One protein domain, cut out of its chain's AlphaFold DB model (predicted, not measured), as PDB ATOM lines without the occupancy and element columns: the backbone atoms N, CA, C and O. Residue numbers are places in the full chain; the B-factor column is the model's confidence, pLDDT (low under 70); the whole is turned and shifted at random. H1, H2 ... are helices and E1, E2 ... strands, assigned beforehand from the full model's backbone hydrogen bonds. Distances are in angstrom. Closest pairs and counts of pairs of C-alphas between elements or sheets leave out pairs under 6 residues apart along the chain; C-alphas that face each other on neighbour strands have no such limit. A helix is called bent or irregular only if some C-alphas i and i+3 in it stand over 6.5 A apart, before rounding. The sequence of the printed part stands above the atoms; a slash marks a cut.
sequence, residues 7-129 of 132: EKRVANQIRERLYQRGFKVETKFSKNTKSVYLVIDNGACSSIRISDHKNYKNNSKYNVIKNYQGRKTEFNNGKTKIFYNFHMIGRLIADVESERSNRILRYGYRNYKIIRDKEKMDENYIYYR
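AT A GLANCE: This is residues 7 to 129 of the 132 residues of an uncharacterized protein of Clostridium sp. 26_22 (UniProt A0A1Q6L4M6). A strongly twisted sheet of six strands has two helices, H1 and H2, side by side over one face and no named helix over the other. The longer helix, H2, runs past the sheet with its last residues, H3 folds back from its far end, and residues 122 to 129, with the short H4, stick out as a tail. The printed part has 123 residues, with four named helices and six named strands in the order H1 E1 E2 E3 E4 E5 E6 H2 H3 H4, and its class is mixed, helices and strands. The sheet is mixed and runs E1 E2 E3 E4 E6 E5. The whole is compact, with a radius of gyration of the C-alphas of 15.6 A, yet elongated, spanning 52 by 29 by 28 A, and the tail adds to its length.

IN THESE COORDINATES: In the sheet, E1 is residues 25 to 29, 13.2 A from first to last C-alpha, and E2 is residues 36 to 40, 12.8 A. E3, residues 48 to 51, is 10.0 A long, and E4, residues 62 to 65, is 9.6 A. E5 is residues 73 to 76, 9.9 A, and E6, the longest strand, is residues 79 to 84, 16.4 A. H1, residues 7 to 19, begins at C-alpha 7, (-52.411, -14.533, -8.420), and is 18.1 A long. H2, residues 86 to 107, is 31.5 A long and ends at C-alpha 107, (-20.035, -9.577, -3.644). H3 is residues 109 to 117, 11.6 A, and H4 is residues 124 to 127, 5.6 A, ending at C-alpha 127, (-8.506, -23.760, 3.631).

HOW THE PARTS SIT: E1, E2 and E3 form a meander, each strand the antiparallel neighbour of the one before; N 28 and O 37 are 2.8 A apart, and N 38 and O 48 are 2.8 A apart. E3 and E4 are parallel, with N 64 and O 49 at 2.7 A. E4 and E6 are parallel at 40 degrees, with N 63 and O 82 at 2.8 A. E5 and E6 are an antiparallel hairpin, with N 81 and O 74 at 2.8 A. The pairing of E6 is staggered: residues 79 to 82 pair with E5, and residues 82 to 84 pair with E4. H1 and H2 on the same face of the sheet make two layers, helices on one face of a sheet. H1 lies over E2 and E3 at a height over the sheet of 8.5 A; its closest C-alphas to E3 are Glu 7 and Ser 51, 5.7 A apart. H2 lies over E4 at a height of 6.0 A and runs along the strands; its closest C-alphas to E4 are Phe 86 and Val 64, 6.2 A apart. H2 has a kink of 29 degrees near residue 93 and is irregular, with C-alphas 87 and 90 8.1 A apart. H2 touches H1 with residues 86 to 93 alone, the closest C-alphas being Ile 14 and Ile 89, 6.9 A apart. H3 is close to H2 but not clearly touching, with the C-alphas of Ile 104 and Tyr 112 5.9 A apart. H3 and H4 are apart. Every O i to N i+4 pair is within hydrogen-bond range in H1 and H3, and 16 of 18 are in H2; H4 is too short for such a pair.

THE WHOLE: The C-alphas farthest apart are those of Asn 67 and Tyr 128, 52.5 A. Without residues 122 to 129, which stand free, the body spans 40 by 27 by 26 A. The printed part has no cut, and no link is long. The mean pLDDT of the printed part is 91.3, and residues 119 to 129 are under 70.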
ATOM      1  N   GLU A   7     -53.734 -14.533  -9.055       96.06
ATOM      2  CA  GLU A   7     -52.411 -14.533  -8.420       96.06
ATOM      3  C   GLU A   7     -51.480 -15.539  -9.099       96.06
ATOM      4  O   GLU A   7     -50.350 -15.191  -9.429       96.06
ATOM      5  N   LYS A   8     -51.962 -16.759  -9.376       95.88
ATOM      6  CA  LYS A   8     -51.193 -17.782 -10.103       95.88
ATOM      7  C   LYS A   8     -50.862 -17.331 -11.528       95.88
ATOM      8  O   LYS A   8     -49.735 -17.515 -11.975       95.88
ATOM      9  N   ARG A   9     -51.807 -16.684 -12.220       96.00
ATOM     10  CA  ARG A   9     -51.577 -16.129 -13.564       96.00
ATOM     11  C   ARG A   9     -50.517 -15.024 -13.556       96.00
ATOM     12  O   ARG A   9     -49.606 -15.053 -14.377       96.00
ATOM     13  N   VAL A  10     -50.606 -14.087 -12.611       97.81
ATOM     14  CA  VAL A  10     -49.609 -13.014 -12.443       97.81
ATOM     15  C   VAL A  10     -48.248 -13.583 -12.043       97.81
ATOM     16  O   VAL A  10     -47.229 -13.155 -12.578       97.81
ATOM     17  N   ALA A  11     -48.214 -14.579 -11.157       98.06
ATOM     18  CA  ALA A  11     -46.981 -15.255 -10.772       98.06
ATOM     19  C   ALA A  11     -46.305 -15.929 -11.975       98.06
ATOM     20  O   ALA A  11     -45.109 -15.733 -12.169       98.06
ATOM     21  N   ASN A  12     -47.064 -16.637 -12.820       97.69
ATOM     22  CA  ASN A  12     -46.539 -17.215 -14.058       97.69
ATOM     23  C   ASN A  12     -46.000 -16.127 -14.996       97.69
ATOM     24  O   ASN A  12     -44.883 -16.246 -15.477       97.69
ATOM     25  N   GLN A  13     -46.731 -15.026 -15.190       97.94
ATOM     26  CA  GLN A  13     -46.260 -13.915 -16.023       97.94
ATOM     27  C   GLN A  13     -44.933 -13.319 -15.522       97.94
ATOM     28  O   GLN A  13     -44.038 -13.040 -16.320       97.94
ATOM     29  N   ILE A  14     -44.797 -13.109 -14.210       98.62
ATOM     30  CA  ILE A  14     -43.553 -12.619 -13.598       98.62
ATOM     31  C   ILE A  14     -42.434 -13.643 -13.799       98.62
ATOM     32  O   ILE A  14     -41.334 -13.271 -14.202       98.62
ATOM     33  N   ARG A  15     -42.722 -14.925 -13.556       98.44
ATOM     34  CA  ARG A  15     -41.769 -16.025 -13.707       98.44
ATOM     35  C   ARG A  15     -41.219 -16.107 -15.131       98.44
ATOM     36  O   ARG A  15     -40.004 -16.097 -15.281       98.44
ATOM     37  N   GLU A  16     -42.076 -16.101 -16.150       98.25
ATOM     38  CA  GLU A  16     -41.632 -16.165 -17.552       98.25
ATOM     39  C   GLU A  16     -40.747 -14.967 -17.924       98.25
ATOM     40  O   GLU A  16     -39.693 -15.130 -18.536       98.25
ATOM     41  N   ARG A  17     -41.109 -13.758 -17.477       98.50
ATOM     42  CA  ARG A  17     -40.286 -12.558 -17.714       98.50
ATOM     43  C   ARG A  17     -38.916 -12.639 -17.050       98.50
ATOM     44  O   ARG A  17     -37.952 -12.130 -17.619       98.50
ATOM     45  N   LEU A  18     -38.834 -13.234 -15.862       98.44
ATOM     46  CA  LEU A  18     -37.574 -13.452 -15.151       98.44
ATOM     47  C   LEU A  18     -36.746 -14.567 -15.809       98.44
ATOM     48  O   LEU A  18     -35.540 -14.395 -15.975       98.44
ATOM     49  N   TYR A  19     -37.363 -15.661 -16.261       97.44
ATOM     50  CA  TYR A  19     -36.658 -16.713 -17.005       97.44
ATOM     51  C   TYR A  19     -36.014 -16.179 -18.284       97.44
ATOM     52  O   TYR A  19     -34.831 -16.419 -18.512       97.44
ATOM     53  N   GLN A  20     -36.736 -15.362 -19.054       98.00
ATOM     54  CA  GLN A  20     -36.201 -14.693 -20.249       98.00
ATOM     55  C   GLN A  20     -34.978 -13.800 -19.958       98.00
ATOM     56  O   GLN A  20     -34.216 -13.484 -20.863       98.00
ATOM     57  N   ARG A  21     -34.773 -13.402 -18.697       97.94
ATOM     58  CA  ARG A  21     -33.648 -12.578 -18.213       97.94
ATOM     59  C   ARG A  21     -32.568 -13.399 -17.496       97.94
ATOM     60  O   ARG A  21     -31.731 -12.845 -16.774       97.94
ATOM     61  N   GLY A  22     -32.613 -14.724 -17.624       96.94
ATOM     62  CA  GLY A  22     -31.623 -15.644 -17.063       96.94
ATOM     63  C   GLY A  22     -31.695 -15.830 -15.546       96.94
ATOM     64  O   GLY A  22     -30.706 -16.233 -14.937       96.94
ATOM     65  N   PHE A  23     -32.817 -15.495 -14.903       97.69
ATOM     66  CA  PHE A  23     -33.030 -15.817 -13.487       97.69
ATOM     67  C   PHE A  23     -33.447 -17.276 -13.316       97.69
ATOM     68  O   PHE A  23     -34.221 -17.798 -14.115       97.69
ATOM     69  N   LYS A  24     -33.037 -17.912 -12.216       96.31
ATOM     70  CA  LYS A  24     -33.675 -19.147 -11.737       96.31
ATOM     71  C   LYS A  24     -34.845 -18.773 -10.832       96.31
ATOM     72  O   LYS A  24     -34.704 -17.919  -9.962       96.31
ATOM     73  N   VAL A  25     -36.003 -19.400 -11.013       97.31
ATOM     74  CA  VAL A  25     -37.209 -19.077 -10.237       97.31
ATOM     75  C   VAL A  25     -37.886 -20.358  -9.772       97.31
ATOM     76  O   VAL A  25     -38.303 -21.170 -10.593       97.31
ATOM     77  N   GLU A  26     -38.023 -20.525  -8.461       96.31
ATOM     78  CA  GLU A  26     -38.812 -21.595  -7.843       96.31
ATOM     79  C   GLU A  26     -40.150 -21.016  -7.363       96.31
ATOM     80  O   GLU A  26     -40.188 -19.959  -6.729       96.31
ATOM     81  N   THR A  27     -41.259 -21.698  -7.656       97.12
ATOM     82  CA  THR A  27     -42.607 -21.261  -7.257       97.12
ATOM     83  C   THR A  27     -43.110 -22.079  -6.073       97.12
ATOM     84  O   THR A  27     -43.118 -23.304  -6.128       97.12
ATOM     85  N   LYS A  28     -43.589 -21.409  -5.021       96.75
ATOM     86  CA  LYS A  28     -44.196 -22.027  -3.833       96.75
ATOM     87  C   LYS A  28     -45.598 -21.478  -3.606       96.75
ATOM     88  O   LYS A  28     -45.810 -20.265  -3.635       96.75
ATOM     89  N   PHE A  29     -46.551 -22.359  -3.332       95.38
ATOM     90  CA  PHE A  29     -47.934 -21.985  -3.036       95.38
ATOM     91  C   PHE A  29     -48.180 -21.998  -1.528       95.38
ATOM     92  O   PHE A  29     -47.716 -22.889  -0.817       95.38
ATOM     93  N   SER A  30     -48.912 -21.006  -1.024       93.56
ATOM     94  CA  SER A  30     -49.379 -21.029   0.362       93.56
ATOM     95  C   SER A  30     -50.443 -22.112   0.548       93.56
ATOM     96  O   SER A  30     -51.334 -22.241  -0.284       93.56
ATOM     97  N   LYS A  31     -50.383 -22.847   1.666       90.50
ATOM     98  CA  LYS A  31     -51.410 -23.840   2.033       90.50
ATOM     99  C   LYS A  31     -52.739 -23.194   2.445       90.50
ATOM    100  O   LYS A  31     -53.795 -23.736   2.164       90.50
ATOM    101  N   ASN A  32     -52.668 -22.017   3.072       90.00
ATOM    102  CA  ASN A  32     -53.810 -21.401   3.760       90.00
ATOM    103  C   ASN A  32     -54.321 -20.131   3.066       90.00
ATOM    104  O   ASN A  32     -55.287 -19.525   3.513       90.00
ATOM    105  N   THR A  33     -53.646 -19.661   2.014       92.38
ATOM    106  CA  THR A  33     -54.004 -18.410   1.331       92.38
ATOM    107  C   THR A  33     -53.819 -18.537  -0.175       92.38
ATOM    108  O   THR A  33     -53.125 -19.427  -0.654       92.38
ATOM    109  N   LYS A  34     -54.340 -17.572  -0.939       92.12
ATOM    110  CA  LYS A  34     -54.093 -17.462  -2.388       92.12
ATOM    111  C   LYS A  34     -52.695 -16.927  -2.735       92.12
ATOM    112  O   LYS A  34     -52.425 -16.609  -3.890       92.12
ATOM    113  N   SER A  35     -51.805 -16.798  -1.746       96.31
ATOM    114  CA  SER A  35     -50.467 -16.249  -1.964       96.31
ATOM    115  C   SER A  35     -49.578 -17.226  -2.737       96.31
ATOM    116  O   SER A  35     -49.508 -18.414  -2.411       96.31
ATOM    117  N   VAL A  36     -48.833 -16.692  -3.698       97.94
ATOM    118  CA  VAL A  36     -47.768 -17.382  -4.430       97.94
ATOM    119  C   VAL A  36     -46.439 -16.718  -4.093       97.94
ATOM    120  O   VAL A  36     -46.355 -15.492  -4.017       97.94
ATOM    121  N   TYR A  37     -45.399 -17.511  -3.883       98.19
ATOM    122  CA  TYR A  37     -44.057 -17.041  -3.569       98.19
ATOM    123  C   TYR A  37     -43.101 -17.482  -4.668       98.19
ATOM    124  O   TYR A  37     -43.061 -18.660  -5.013       98.19
ATOM    125  N   LEU A  38     -42.329 -16.542  -5.198       98.50
ATOM    126  CA  LEU A  38     -41.253 -16.804  -6.143       98.50
ATOM    127  C   LEU A  38     -39.923 -16.625  -5.416       98.50
ATOM    128  O   LEU A  38     -39.609 -15.527  -4.944       98.50
ATOM    129  N   VAL A  39     -39.162 -17.709  -5.297       97.69
ATOM    130  CA  VAL A  39     -37.787 -17.689  -4.795       97.69
ATOM    131  C   VAL A  39     -36.873 -17.476  -5.991       97.69
ATOM    132  O   VAL A  39     -36.891 -18.266  -6.933       97.69
ATOM    133  N   ILE A  40     -36.117 -16.382  -5.960       97.88
ATOM    134  CA  ILE A  40     -35.292 -15.932  -7.080       97.88
ATOM    135  C   ILE A  40     -33.852 -16.369  -6.841       97.88
ATOM    136  O   ILE A  40     -33.320 -16.178  -5.746       97.88
ATOM    137  N   ASP A  41     -33.233 -16.959  -7.860       96.44
ATOM    138  CA  ASP A  41     -31.835 -17.381  -7.864       96.44
ATOM    139  C   ASP A  41     -31.481 -18.202  -6.623       96.44
ATOM    140  O   ASP A  41     -30.520 -17.913  -5.921       96.44
ATOM    141  N   ASN A  42     -32.324 -19.189  -6.295       93.06
ATOM    142  CA  ASN A  42     -32.159 -20.063  -5.128       93.06
ATOM    143  C   ASN A  42     -31.999 -19.335  -3.774       93.06
ATOM    144  O   ASN A  42     -31.525 -19.927  -2.807       93.06
ATOM    145  N   GLY A  43     -32.441 -18.078  -3.678       92.25
ATOM    146  CA  GLY A  43     -32.309 -17.246  -2.482       92.25
ATOM    147  C   GLY A  43     -31.132 -16.269  -2.521       92.25
ATOM    148  O   GLY A  43     -30.975 -15.492  -1.581       92.25
ATOM    149  N   ALA A  44     -30.344 -16.238  -3.602       93.31
ATOM    150  CA  ALA A  44     -29.335 -15.200  -3.813       93.31
ATOM    151  C   ALA A  44     -29.969 -13.805  -3.949       93.31
ATOM    152  O   ALA A  44     -29.364 -12.809  -3.549       93.31
ATOM    153  N   CYS A  45     -31.198 -13.739  -4.468       96.38
ATOM    154  CA  CYS A  45     -31.995 -12.524  -4.611       96.38
ATOM    155  C   CYS A  45     -33.233 -12.562  -3.699       96.38
ATOM    156  O   CYS A  45     -33.699 -13.626  -3.281       96.38
ATOM    157  N   SER A  46     -33.793 -11.388  -3.394       97.50
ATOM    158  CA  SER A  46     -34.984 -11.307  -2.545       97.50
ATOM    159  C   SER A  46     -36.206 -11.949  -3.212       97.50
ATOM    160  O   SER A  46     -36.452 -11.762  -4.403       97.50
ATOM    161  N   SER A  47     -37.023 -12.662  -2.433       98.06
ATOM    162  CA  SER A  47     -38.230 -13.310  -2.957       98.06
ATOM    163  C   SER A  47     -39.355 -12.319  -3.275       98.06
ATOM    164  O   SER A  47     -39.452 -11.230  -2.691       98.06
ATOM    165  N   ILE A  48     -40.248 -12.747  -4.168       98.69
ATOM    166  CA  ILE A  48     -41.457 -12.023  -4.575       98.69
ATOM    167  C   ILE A  48     -42.668 -12.759  -4.006       98.69
ATOM    168  O   ILE A  48     -42.797 -13.970  -4.162       98.69
ATOM    169  N   ARG A  49     -43.571 -12.045  -3.336       98.31
ATOM    170  CA  ARG A  49     -44.890 -12.554  -2.943       98.31
ATOM    171  C   ARG A  49     -45.947 -11.953  -3.860       98.31
ATOM    172  O   ARG A  49     -45.962 -10.740  -4.032       98.31
ATOM    173  N   ILE A  50     -46.847 -12.772  -4.385       98.44
ATOM    174  CA  ILE A  50     -48.023 -12.361  -5.151       98.44
ATOM    175  C   ILE A  50     -49.259 -12.755  -4.345       98.44
ATOM    176  O   ILE A  50     -49.368 -13.914  -3.946       98.44
ATOM    177  N   SER A  51     -50.184 -11.833  -4.082       97.25
ATOM    178  CA  SER A  51     -51.425 -12.153  -3.360       97.25
ATOM    179  C   SER A  51     -52.542 -11.134  -3.586       97.25
ATOM    180  O   SER A  51     -52.335 -10.068  -4.158       97.25
ATOM    181  N   ASP A  52     -53.715 -11.422  -3.033       95.88
ATOM    182  CA  ASP A  52     -54.885 -10.541  -3.001       95.88
ATOM    183  C   ASP A  52     -54.978  -9.641  -1.756       95.88
ATOM    184  O   ASP A  52     -55.813  -8.746  -1.725       95.88
ATOM    185  N   HIS A  53     -54.115  -9.832  -0.752       93.88
ATOM    186  CA  HIS A  53     -54.145  -9.064   0.496       93.88
ATOM    187  C   HIS A  53     -52.745  -8.705   1.008       93.88
ATOM    188  O   HIS A  53     -51.769  -9.449   0.843       93.88
ATOM    189  N   LYS A  54     -52.643  -7.570   1.701       92.81
ATOM    190  CA  LYS A  54     -51.417  -7.167   2.395       92.81
ATOM    191  C   LYS A  54     -51.204  -8.040   3.636       92.81
ATOM    192  O   LYS A  54     -52.145  -8.313   4.371       92.81
ATOM    193  N   ASN A  55     -49.969  -8.469   3.876       88.56
ATOM    194  CA  ASN A  55     -49.586  -9.175   5.098       88.56
ATOM    195  C   ASN A  55     -48.099  -8.937   5.374       88.56
ATOM    196  O   ASN A  55     -47.281  -9.147   4.482       88.56
ATOM    197  N   TYR A  56     -47.745  -8.537   6.593       85.56
ATOM    198  CA  TYR A  56     -46.359  -8.290   7.002       85.56
ATOM    199  C   TYR A  56     -45.623  -9.535   7.505       85.56
ATOM    200  O   TYR A  56     -44.394  -9.568   7.473       85.56
ATOM    201  N   LYS A  57     -46.347 -10.591   7.896       89.44
ATOM    202  CA  LYS A  57     -45.798 -11.871   8.379       89.44
ATOM    203  C   LYS A  57     -45.279 -12.736   7.219       89.44
ATOM    204  O   LYS A  57     -45.689 -13.878   7.039       89.44
ATOM    205  N   ASN A  58     -44.418 -12.171   6.377       91.69
ATOM    206  CA  ASN A  58     -43.750 -12.870   5.282       91.69
ATOM    207  C   ASN A  58     -42.290 -12.410   5.163       91.69
ATOM    208  O   ASN A  58     -41.945 -11.315   5.601       91.69
ATOM    209  N   ASN A  59     -41.437 -13.206   4.519       92.62
ATOM    210  CA  ASN A  59     -40.025 -12.851   4.322       92.62
ATOM    211  C   ASN A  59     -39.719 -12.151   2.986       92.62
ATOM    212  O   ASN A  59     -38.623 -11.628   2.824       92.62
ATOM    213  N   SER A  60     -40.678 -12.059   2.062       96.75
ATOM    214  CA  SER A  60     -40.470 -11.432   0.750       96.75
ATOM    215  C   SER A  60     -40.270  -9.924   0.850       96.75
ATOM    216  O   SER A  60     -41.063  -9.219   1.480       96.75
ATOM    217  N   LYS A  61     -39.229  -9.417   0.190       97.50
ATOM    218  CA  LYS A  61     -38.995  -7.978   0.020       97.50
ATOM    219  C   LYS A  61     -40.035  -7.383  -0.926       97.50
ATOM    220  O   LYS A  61     -40.671  -6.389  -0.584       97.50
ATOM    221  N   TYR A  62     -40.244  -8.022  -2.076       98.50
ATOM    222  CA  TYR A  62     -41.186  -7.563  -3.093       98.50
ATOM    223  C   TYR A  62     -42.566  -8.186  -2.879       98.50
ATOM    224  O   TYR A  62     -42.702  -9.401  -2.739       98.50
ATOM    225  N   ASN A  63     -43.595  -7.347  -2.848       98.38
ATOM    226  CA  ASN A  63     -44.970  -7.727  -2.549       98.38
ATOM    227  C   ASN A  63     -45.894  -7.184  -3.645       98.38
ATOM    228  O   ASN A  63     -46.183  -5.994  -3.704       98.38
ATOM    229  N   VAL A  64     -46.354  -8.065  -4.524       98.31
ATOM    230  CA  VAL A  64     -47.279  -7.771  -5.618       98.31
ATOM    231  C   VAL A  64     -48.690  -8.067  -5.127       98.31
ATOM    232  O   VAL A  64     -49.078  -9.227  -4.979       98.31
ATOM    233  N   ILE A  65     -49.444  -7.021  -4.814       97.56
ATOM    234  CA  ILE A  65     -50.741  -7.120  -4.151       97.56
ATOM    235  C   ILE A  65     -51.831  -6.610  -5.096       97.56
ATOM    236  O   ILE A  65     -51.715  -5.531  -5.687       97.56
ATOM    237  N   LYS A  66     -52.898  -7.396  -5.255       95.75
ATOM    238  CA  LYS A  66     -54.046  -7.036  -6.093       95.75
ATOM    239  C   LYS A  66     -54.621  -5.694  -5.639       95.75
ATOM    240  O   LYS A  66     -54.906  -5.518  -4.461       95.75
ATOM    241  N   ASN A  67     -54.808  -4.768  -6.580       92.94
ATOM    242  CA  ASN A  67     -55.402  -3.450  -6.333       92.94
ATOM    243  C   ASN A  67     -54.716  -2.636  -5.220       92.94
ATOM    244  O   ASN A  67     -55.356  -1.817  -4.570       92.94
ATOM    245  N   TYR A  68     -53.417  -2.838  -4.986       95.19
ATOM    246  CA  TYR A  68     -52.691  -2.055  -3.991       95.19
ATOM    247  C   TYR A  68     -52.607  -0.578  -4.387       95.19
ATOM    248  O   TYR A  68     -52.229  -0.263  -5.519       95.19
ATOM    249  N   GLN A  69     -52.938   0.295  -3.433       92.94
ATOM    250  CA  GLN A  69     -52.927   1.760  -3.557       92.94
ATOM    251  C   GLN A  69     -52.104   2.442  -2.444       92.94
ATOM    252  O   GLN A  69     -52.121   3.659  -2.313       92.94
ATOM    253  N   GLY A  70     -51.402   1.663  -1.614       93.00
ATOM    254  CA  GLY A  70     -50.602   2.195  -0.511       93.00
ATOM    255  C   GLY A  70     -49.216   2.694  -0.935       93.00
ATOM    256  O   GLY A  70     -48.884   2.785  -2.119       93.00
ATOM    257  N   ARG A  71     -48.372   2.982   0.062       94.06
ATOM    258  CA  ARG A  71     -46.992   3.445  -0.143       94.06
ATOM    259  C   ARG A  71     -46.157   2.383  -0.864       94.06
ATOM    260  O   ARG A  71     -46.162   1.217  -0.485       94.06
ATOM    261  N   LYS A  72     -45.361   2.786  -1.865       95.25
ATOM    262  CA  LYS A  72     -44.469   1.854  -2.586       95.25
ATOM    263  C   LYS A  72     -43.482   1.168  -1.636       95.25
ATOM    264  O   LYS A  72     -43.225  -0.017  -1.798       95.25
ATOM    265  N   THR A  73     -42.943   1.888  -0.659       96.69
ATOM    266  CA  THR A  73     -41.914   1.374   0.249       96.69
ATOM    267  C   THR A  73     -42.350   1.560   1.691       96.69
ATOM    268  O   THR A  73     -42.793   2.640   2.077       96.69
ATOM    269  N   GLU A  74     -42.199   0.512   2.493       95.50
ATOM    270  CA  GLU A  74     -42.454   0.541   3.930       95.50
ATOM    271  C   GLU A  74     -41.329  -0.187   4.668       95.50
ATOM    272  O   GLU A  74     -40.770  -1.164   4.166       95.50
ATOM    273  N   PHE A  75     -41.010   0.270   5.875       94.00
ATOM    274  CA  PHE A  75     -40.067  -0.404   6.757       94.00
ATOM    275  C   PHE A  75     -40.844  -1.167   7.828       94.00
ATOM    276  O   PHE A  75     -41.687  -0.597   8.516       94.00
ATOM    277  N   ASN A  76     -40.604  -2.471   7.943       89.56
ATOM    278  CA  ASN A  76     -41.297  -3.329   8.895       89.56
ATOM    279  C   ASN A  76     -40.326  -4.358   9.480       89.56
ATOM    280  O   ASN A  76     -39.675  -5.085   8.730       89.56
ATOM    281  N   ASN A  77     -40.229  -4.417  10.811       88.00
ATOM    282  CA  ASN A  77     -39.373  -5.352  11.553       88.00
ATOM    283  C   ASN A  77     -37.926  -5.403  11.028       88.00
ATOM    284  O   ASN A  77     -37.405  -6.473  10.712       88.00
ATOM    285  N   GLY A  78     -37.298  -4.237  10.852       90.19
ATOM    286  CA  GLY A  78     -35.920  -4.154  10.359       90.19
ATOM    287  C   GLY A  78     -35.757  -4.414   8.856       90.19
ATOM    288  O   GLY A  78     -34.639  -4.407   8.347       90.19
ATOM    289  N   LYS A  79     -36.848  -4.673   8.122       91.88
ATOM    290  CA  LYS A  79     -36.816  -5.060   6.707       91.88
ATOM    291  C   LYS A  79     -37.567  -4.051   5.851       91.88
ATOM    292  O   LYS A  79     -38.710  -3.694   6.127       91.88
ATOM    293  N   THR A  80     -36.945  -3.656   4.746       95.56
ATOM    294  CA  THR A  80     -37.625  -2.877   3.707       95.56
ATOM    295  C   THR A  80     -38.558  -3.789   2.911       95.56
ATOM    296  O   THR A  80     -38.143  -4.837   2.411       95.56
ATOM    297  N   LYS A  81     -39.817  -3.384   2.777       97.06
ATOM    298  CA  LYS A  81     -40.850  -4.027   1.964       97.06
ATOM    299  C   LYS A  81     -41.216  -3.090   0.824       97.06
ATOM    300  O   LYS A  81     -41.479  -1.913   1.054       97.06
ATOM    301  N   ILE A  82     -41.233  -3.617  -0.394       97.88
ATOM    302  CA  ILE A  82     -41.584  -2.862  -1.595       97.88
ATOM    303  C   ILE A  82     -42.848  -3.466  -2.190       97.88
ATOM    304  O   ILE A  82     -42.906  -4.670  -2.451       97.88
ATOM    305  N   PHE A  83     -43.859  -2.633  -2.381       98.06
ATOM    306  CA  PHE A  83     -45.190  -3.013  -2.812       98.06
ATOM    307  C   PHE A  83     -45.464  -2.575  -4.248       98.06
ATOM    308  O   PHE A  83     -45.094  -1.481  -4.677       98.06
ATOM    309  N   TYR A  84     -46.153  -3.444  -4.979       98.19
ATOM    310  CA  TYR A  84     -46.556  -3.236  -6.361       98.19
ATOM    311  C   TYR A  84     -48.004  -3.660  -6.540       98.19
ATOM    312  O   TYR A  84     -48.461  -4.633  -5.942       98.19
ATOM    313  N   ASN A  85     -48.700  -2.974  -7.434       97.12
ATOM    314  CA  ASN A  85     -49.959  -3.451  -7.983       97.12
ATOM    315  C   ASN A  85     -49.686  -4.457  -9.125       97.12
ATOM    316  O   ASN A  85     -48.606  -4.460  -9.717       97.12
ATOM    317  N   PHE A  86     -50.669  -5.284  -9.482       96.81
ATOM    318  CA  PHE A  86     -50.594  -6.251 -10.587       96.81
ATOM    319  C   PHE A  86     -50.273  -5.604 -11.942       96.81
ATOM    320  O   PHE A  86     -49.712  -6.253 -12.816       96.81
ATOM    321  N   HIS A  87     -50.566  -4.317 -12.108       95.31
ATOM    322  CA  HIS A  87     -50.264  -3.564 -13.329       95.31
ATOM    323  C   HIS A  87     -48.808  -3.063 -13.391       95.31
ATOM    324  O   HIS A  87     -48.356  -2.580 -14.422       95.31
ATOM    325  N   MET A  88     -48.037  -3.194 -12.307       96.75
ATOM    326  CA  MET A  88     -46.677  -2.652 -12.188       96.75
ATOM    327  C   MET A  88     -45.581  -3.706 -12.412       96.75
ATOM    328  O   MET A  88     -44.448  -3.518 -11.970       96.75
ATOM    329  N   ILE A  89     -45.890  -4.808 -13.106       97.75
ATOM    330  CA  ILE A  89     -44.943  -5.917 -13.323       97.75
ATOM    331  C   ILE A  89     -43.654  -5.433 -13.994       97.75
ATOM    332  O   ILE A  89     -42.581  -5.869 -13.606       97.75
ATOM    333  N   GLY A  90     -43.719  -4.501 -14.952       97.88
ATOM    334  CA  GLY A  90     -42.508  -3.955 -15.582       97.88
ATOM    335  C   GLY A  90     -41.544  -3.315 -14.575       97.88
ATOM    336  O   GLY A  90     -40.361  -3.639 -14.567       97.88
ATOM    337  N   ARG A  91     -42.068  -2.482 -13.664       97.94
ATOM    338  CA  ARG A  91     -41.269  -1.837 -12.607       97.94
ATOM    339  C   ARG A  91     -40.709  -2.852 -11.612       97.94
ATOM    340  O   ARG A  91     -39.554  -2.745 -11.232       97.94
ATOM    341  N   LEU A  92     -41.509  -3.852 -11.232       98.56
ATOM    342  CA  LEU A  92     -41.046  -4.954 -10.386       98.56
ATOM    343  C   LEU A  92     -39.844  -5.672 -11.009       98.56
ATOM    344  O   LEU A  92     -38.867  -5.925 -10.315       98.56
ATOM    345  N   ILE A  93     -39.929  -6.017 -12.296       98.69
ATOM    346  CA  ILE A  93     -38.859  -6.739 -12.992       98.69
ATOM    347  C   ILE A  93     -37.574  -5.903 -13.012       98.69
ATOM    348  O   ILE A  93     -36.528  -6.422 -12.636       98.69
ATOM    349  N   ALA A  94     -37.667  -4.607 -13.327       98.56
ATOM    350  CA  ALA A  94     -36.516  -3.701 -13.308       98.56
ATOM    351  C   ALA A  94     -35.873  -3.576 -11.910       98.56
ATOM    352  O   ALA A  94     -34.646  -3.593 -11.782       98.56
ATOM    353  N   ASP A  95     -36.686  -3.501 -10.851       98.50
ATOM    354  CA  ASP A  95     -36.198  -3.417  -9.468       98.50
ATOM    355  C   ASP A  95     -35.499  -4.736  -9.039       98.50
ATOM    356  O   ASP A  95     -34.481  -4.706  -8.341       98.50
ATOM    357  N   VAL A  96     -35.983  -5.896  -9.506       98.50
ATOM    358  CA  VAL A  96     -35.346  -7.213  -9.283       98.50
ATOM    359  C   VAL A  96     -34.033  -7.352 -10.067       98.50
ATOM    360  O   VAL A  96     -33.044  -7.840  -9.519       98.50
ATOM    361  N   GLU A  97     -33.988  -6.894 -11.322       98.50
ATOM    362  CA  GLU A  97     -32.763  -6.844 -12.139       98.50
ATOM    363  C   GLU A  97     -31.688  -5.979 -11.492       98.50
ATOM    364  O   GLU A  97     -30.550  -6.424 -11.325       98.50
ATOM    365  N   SER A  98     -32.074  -4.790 -11.038       98.38
ATOM    366  CA  SER A  98     -31.176  -3.868 -10.346       98.38
ATOM    367  C   SER A  98     -30.629  -4.475  -9.053       98.38
ATOM    368  O   SER A  98     -29.439  -4.350  -8.768       98.38
ATOM    369  N   GLU A  99     -31.455  -5.186  -8.275       97.69
ATOM    370  CA  GLU A  99     -30.968  -5.896  -7.087       97.69
ATOM    371  C   GLU A  99     -29.921  -6.954  -7.443       97.69
ATOM    372  O   GLU A  99     -28.881  -7.008  -6.782       97.69
ATOM    373  N   ARG A 100     -30.172  -7.785  -8.463       97.81
ATOM    374  CA  ARG A 100     -29.217  -8.820  -8.879       97.81
ATOM    375  C   ARG A 100     -27.883  -8.198  -9.289       97.81
ATOM    376  O   ARG A 100     -26.844  -8.635  -8.798       97.81
ATOM    377  N   SER A 101     -27.914  -7.154 -10.116       97.88
ATOM    378  CA  SER A 101     -26.710  -6.429 -10.538       97.88
ATOM    379  C   SER A 101     -25.952  -5.851  -9.342       97.88
ATOM    380  O   SER A 101     -24.757  -6.091  -9.203       97.88
ATOM    381  N   ASN A 102     -26.647  -5.196  -8.409       97.19
ATOM    382  CA  ASN A 102     -26.029  -4.639  -7.203       97.19
ATOM    383  C   ASN A 102     -25.407  -5.714  -6.300       97.19
ATOM    384  O   ASN A 102     -24.355  -5.490  -5.704       97.19
ATOM    385  N   ARG A 103     -26.019  -6.900  -6.203       94.81
ATOM    386  CA  ARG A 103     -25.443  -8.033  -5.461       94.81
ATOM    387  C   ARG A 103     -24.181  -8.562  -6.130       94.81
ATOM    388  O   ARG A 103     -23.201  -8.818  -5.436       94.81
ATOM    389  N   ILE A 104     -24.190  -8.699  -7.453       95.56
ATOM    390  CA  ILE A 104     -23.014  -9.126  -8.218       95.56
ATOM    391  C   ILE A 104     -21.881  -8.107  -8.066       95.56
ATOM    392  O   ILE A 104     -20.753  -8.513  -7.809       95.56
ATOM    393  N   LEU A 105     -22.177  -6.808  -8.150       95.94
ATOM    394  CA  LEU A 105     -21.189  -5.745  -7.949       95.94
ATOM    395  C   LEU A 105     -20.611  -5.765  -6.529       95.94
ATOM    396  O   LEU A 105     -19.402  -5.671  -6.353       95.94
ATOM    397  N   ARG A 106     -21.462  -5.934  -5.511       92.56
ATOM    398  CA  ARG A 106     -21.039  -5.906  -4.105       92.56
ATOM    399  C   ARG A 106     -20.220  -7.126  -3.690       92.56
ATOM    400  O   ARG A 106     -19.288  -6.989  -2.905       92.56
ATOM    401  N   TYR A 107     -20.613  -8.319  -4.132       88.88
ATOM    402  CA  TYR A 107     -20.035  -9.577  -3.644       88.88
ATOM    403  C   TYR A 107     -19.130 -10.268  -4.668       88.88
ATOM    404  O   TYR A 107     -18.444 -11.228  -4.319       88.88
ATOM    405  N   GLY A 108     -19.121  -9.811  -5.919       92.38
ATOM    406  CA  GLY A 108     -18.473 -10.479  -7.041       92.38
ATOM    407  C   GLY A 108     -19.325 -11.610  -7.627       92.38
ATOM    408  O   GLY A 108     -20.028 -12.337  -6.916       92.38
ATOM    409  N   TYR A 109     -19.225 -11.798  -8.948       92.75
ATOM    410  CA  TYR A 109     -20.014 -12.797  -9.681       92.75
ATOM    411  C   TYR A 109     -19.807 -14.225  -9.162       92.75
ATOM    412  O   TYR A 109     -20.769 -14.982  -9.062       92.75
ATOM    413  N   ARG A 110     -18.579 -14.586  -8.764       90.88
ATOM    414  CA  ARG A 110     -18.270 -15.921  -8.232       90.88
ATOM    415  C   ARG A 110     -19.056 -16.238  -6.957       90.88
ATOM    416  O   ARG A 110     -19.699 -17.279  -6.891       90.88
ATOM    417  N   ASN A 111     -19.043 -15.343  -5.969       88.81
ATOM    418  CA  ASN A 111     -19.766 -15.559  -4.710       88.81
ATOM    419  C   ASN A 111     -21.280 -15.574  -4.937       88.81
ATOM    420  O   ASN A 111     -21.989 -16.406  -4.377       88.81
ATOM    421  N   TYR A 112     -21.767 -14.691  -5.811       93.19
ATOM    422  CA  TYR A 112     -23.159 -14.705  -6.244       93.19
ATOM    423  C   TYR A 112     -23.548 -16.051  -6.883       93.19
ATOM    424  O   TYR A 112     -24.573 -16.626  -6.518       93.19
ATOM    425  N   LYS A 113     -22.718 -16.572  -7.799       92.06
ATOM    426  CA  LYS A 113     -22.945 -17.836  -8.513       92.06
ATOM    427  C   LYS A 113     -23.078 -19.014  -7.552       92.06
ATOM    428  O   LYS A 113     -24.000 -19.804  -7.712       92.06
ATOM    429  N   ILE A 114     -22.223 -19.090  -6.534       89.94
ATOM    430  CA  ILE A 114     -22.248 -20.168  -5.535       89.94
ATOM    431  C   ILE A 114     -23.608 -20.233  -4.831       89.94
ATOM    432  O   ILE A 114     -24.226 -21.296  -4.764       89.94
ATOM    433  N   ILE A 115     -24.125 -19.083  -4.384       88.50
ATOM    434  CA  ILE A 115     -25.447 -19.010  -3.749       88.50
ATOM    435  C   ILE A 115     -26.551 -19.317  -4.775       88.50
ATOM    436  O   ILE A 115     -27.440 -20.124  -4.500       88.50
ATOM    437  N   ARG A 116     -26.487 -18.704  -5.970       92.00
ATOM    438  CA  ARG A 116     -27.486 -18.880  -7.039       92.00
ATOM    439  C   ARG A 116     -27.613 -20.327  -7.478       92.00
ATOM    440  O   ARG A 116     -28.719 -20.791  -7.739       92.00
ATOM    441  N   ASP A 117     -26.507 -21.030  -7.642       88.62
ATOM    442  CA  ASP A 117     -26.507 -22.359  -8.243       88.62
ATOM    443  C   ASP A 117     -26.638 -23.466  -7.203       88.62
ATOM    444  O   ASP A 117     -26.845 -24.613  -7.589       88.62
ATOM    445  N   LYS A 118     -26.601 -23.121  -5.903       76.56
ATOM    446  CA  LYS A 118     -26.475 -24.095  -4.809       76.56
ATOM    447  C   LYS A 118     -25.350 -25.095  -5.098       76.56
ATOM    448  O   LYS A 118     -25.450 -26.264  -4.729       76.56
ATOM    449  N   GLU A 119     -24.297 -24.642  -5.786       65.00
ATOM    450  CA  GLU A 119     -23.080 -25.429  -5.935       65.00
ATOM    451  C   GLU A 119     -22.603 -25.711  -4.509       65.00
ATOM    452  O   GLU A 119     -22.458 -24.779  -3.712       65.00
ATOM    453  N   LYS A 120     -22.438 -26.995  -4.152       53.44
ATOM    454  CA  LYS A 120     -21.741 -27.347  -2.914       53.44
ATOM    455  C   LYS A 120     -20.405 -26.617  -2.992       53.44
ATOM    456  O   LYS A 120     -19.644 -26.862  -3.926       53.44
ATOM    457  N   MET A 121     -20.162 -25.668  -2.087       49.78
ATOM    458  CA  MET A 121     -18.820 -25.118  -1.961       49.78
ATOM    459  C   MET A 121     -17.912 -26.300  -1.664       49.78
ATOM    460  O   MET A 121     -18.141 -27.014  -0.693       49.78
ATOM    461  N   ASP A 122     -16.936 -26.527  -2.535       49.47
ATOM    462  CA  ASP A 122     -15.859 -27.461  -2.259       49.47
ATOM    463  C   ASP A 122     -15.188 -27.002  -0.955       49.47
ATOM    464  O   ASP A 122     -14.691 -25.873  -0.874       49.47
ATOM    465  N   GLU A 123     -15.260 -27.829   0.091       52.66
ATOM    466  CA  GLU A 123     -14.766 -27.508   1.438       52.66
ATOM    467  C   GLU A 123     -13.278 -27.115   1.413       52.66
ATOM    468  O   GLU A 123     -12.834 -26.283   2.209       52.66
ATOM    469  N   ASN A 124     -12.536 -27.595   0.408       54.62
ATOM    470  CA  ASN A 124     -11.135 -27.256   0.166       54.62
ATOM    471  C   ASN A 124     -10.898 -25.763  -0.119       54.62
ATOM    472  O   ASN A 124      -9.809 -25.250   0.136       54.62
ATOM    473  N   TYR A 125     -11.902 -25.017  -0.595       51.41
ATOM    474  CA  TYR A 125     -11.744 -23.592  -0.906       51.41
ATOM    475  C   TYR A 125     -11.663 -22.701   0.347       51.41
ATOM    476  O   TYR A 125     -11.171 -21.572   0.281       51.41
ATOM    477  N   ILE A 126     -12.123 -23.195   1.503       49.56
ATOM    478  CA  ILE A 126     -12.045 -22.473   2.782       49.56
ATOM    479  C   ILE A 126     -10.613 -22.508   3.342       49.56
ATOM    480  O   ILE A 126     -10.185 -21.541   3.975       49.56
ATOM    481  N   TYR A 127      -9.845 -23.569   3.065       45.84
ATOM    482  CA  TYR A 127      -8.506 -23.760   3.631       45.84
ATOM    483  C   TYR A 127      -7.495 -22.726   3.108       45.84
ATOM    484  O   TYR A 127      -6.736 -22.143   3.880       45.84
ATOM    485  N   TYR A 128      -7.569 -22.377   1.820       47.06
ATOM    486  CA  TYR A 128      -6.639 -21.429   1.191       47.06
ATOM    487  C   TYR A 128      -6.842 -19.957   1.581       47.06
ATOM    488  O   TYR A 128      -6.009 -19.122   1.246       47.06
ATOM    489  N   ARG A 129      -7.925 -19.607   2.288       43.59
ATOM    490  CA  ARG A 129      -8.173 -18.229   2.758       43.59
ATOM    491  C   ARG A 129      -7.789 -17.971   4.211       43.59
ATOM    492  O   ARG A 129      -7.792 -16.817   4.616       43.59
TER     493      ARG A 129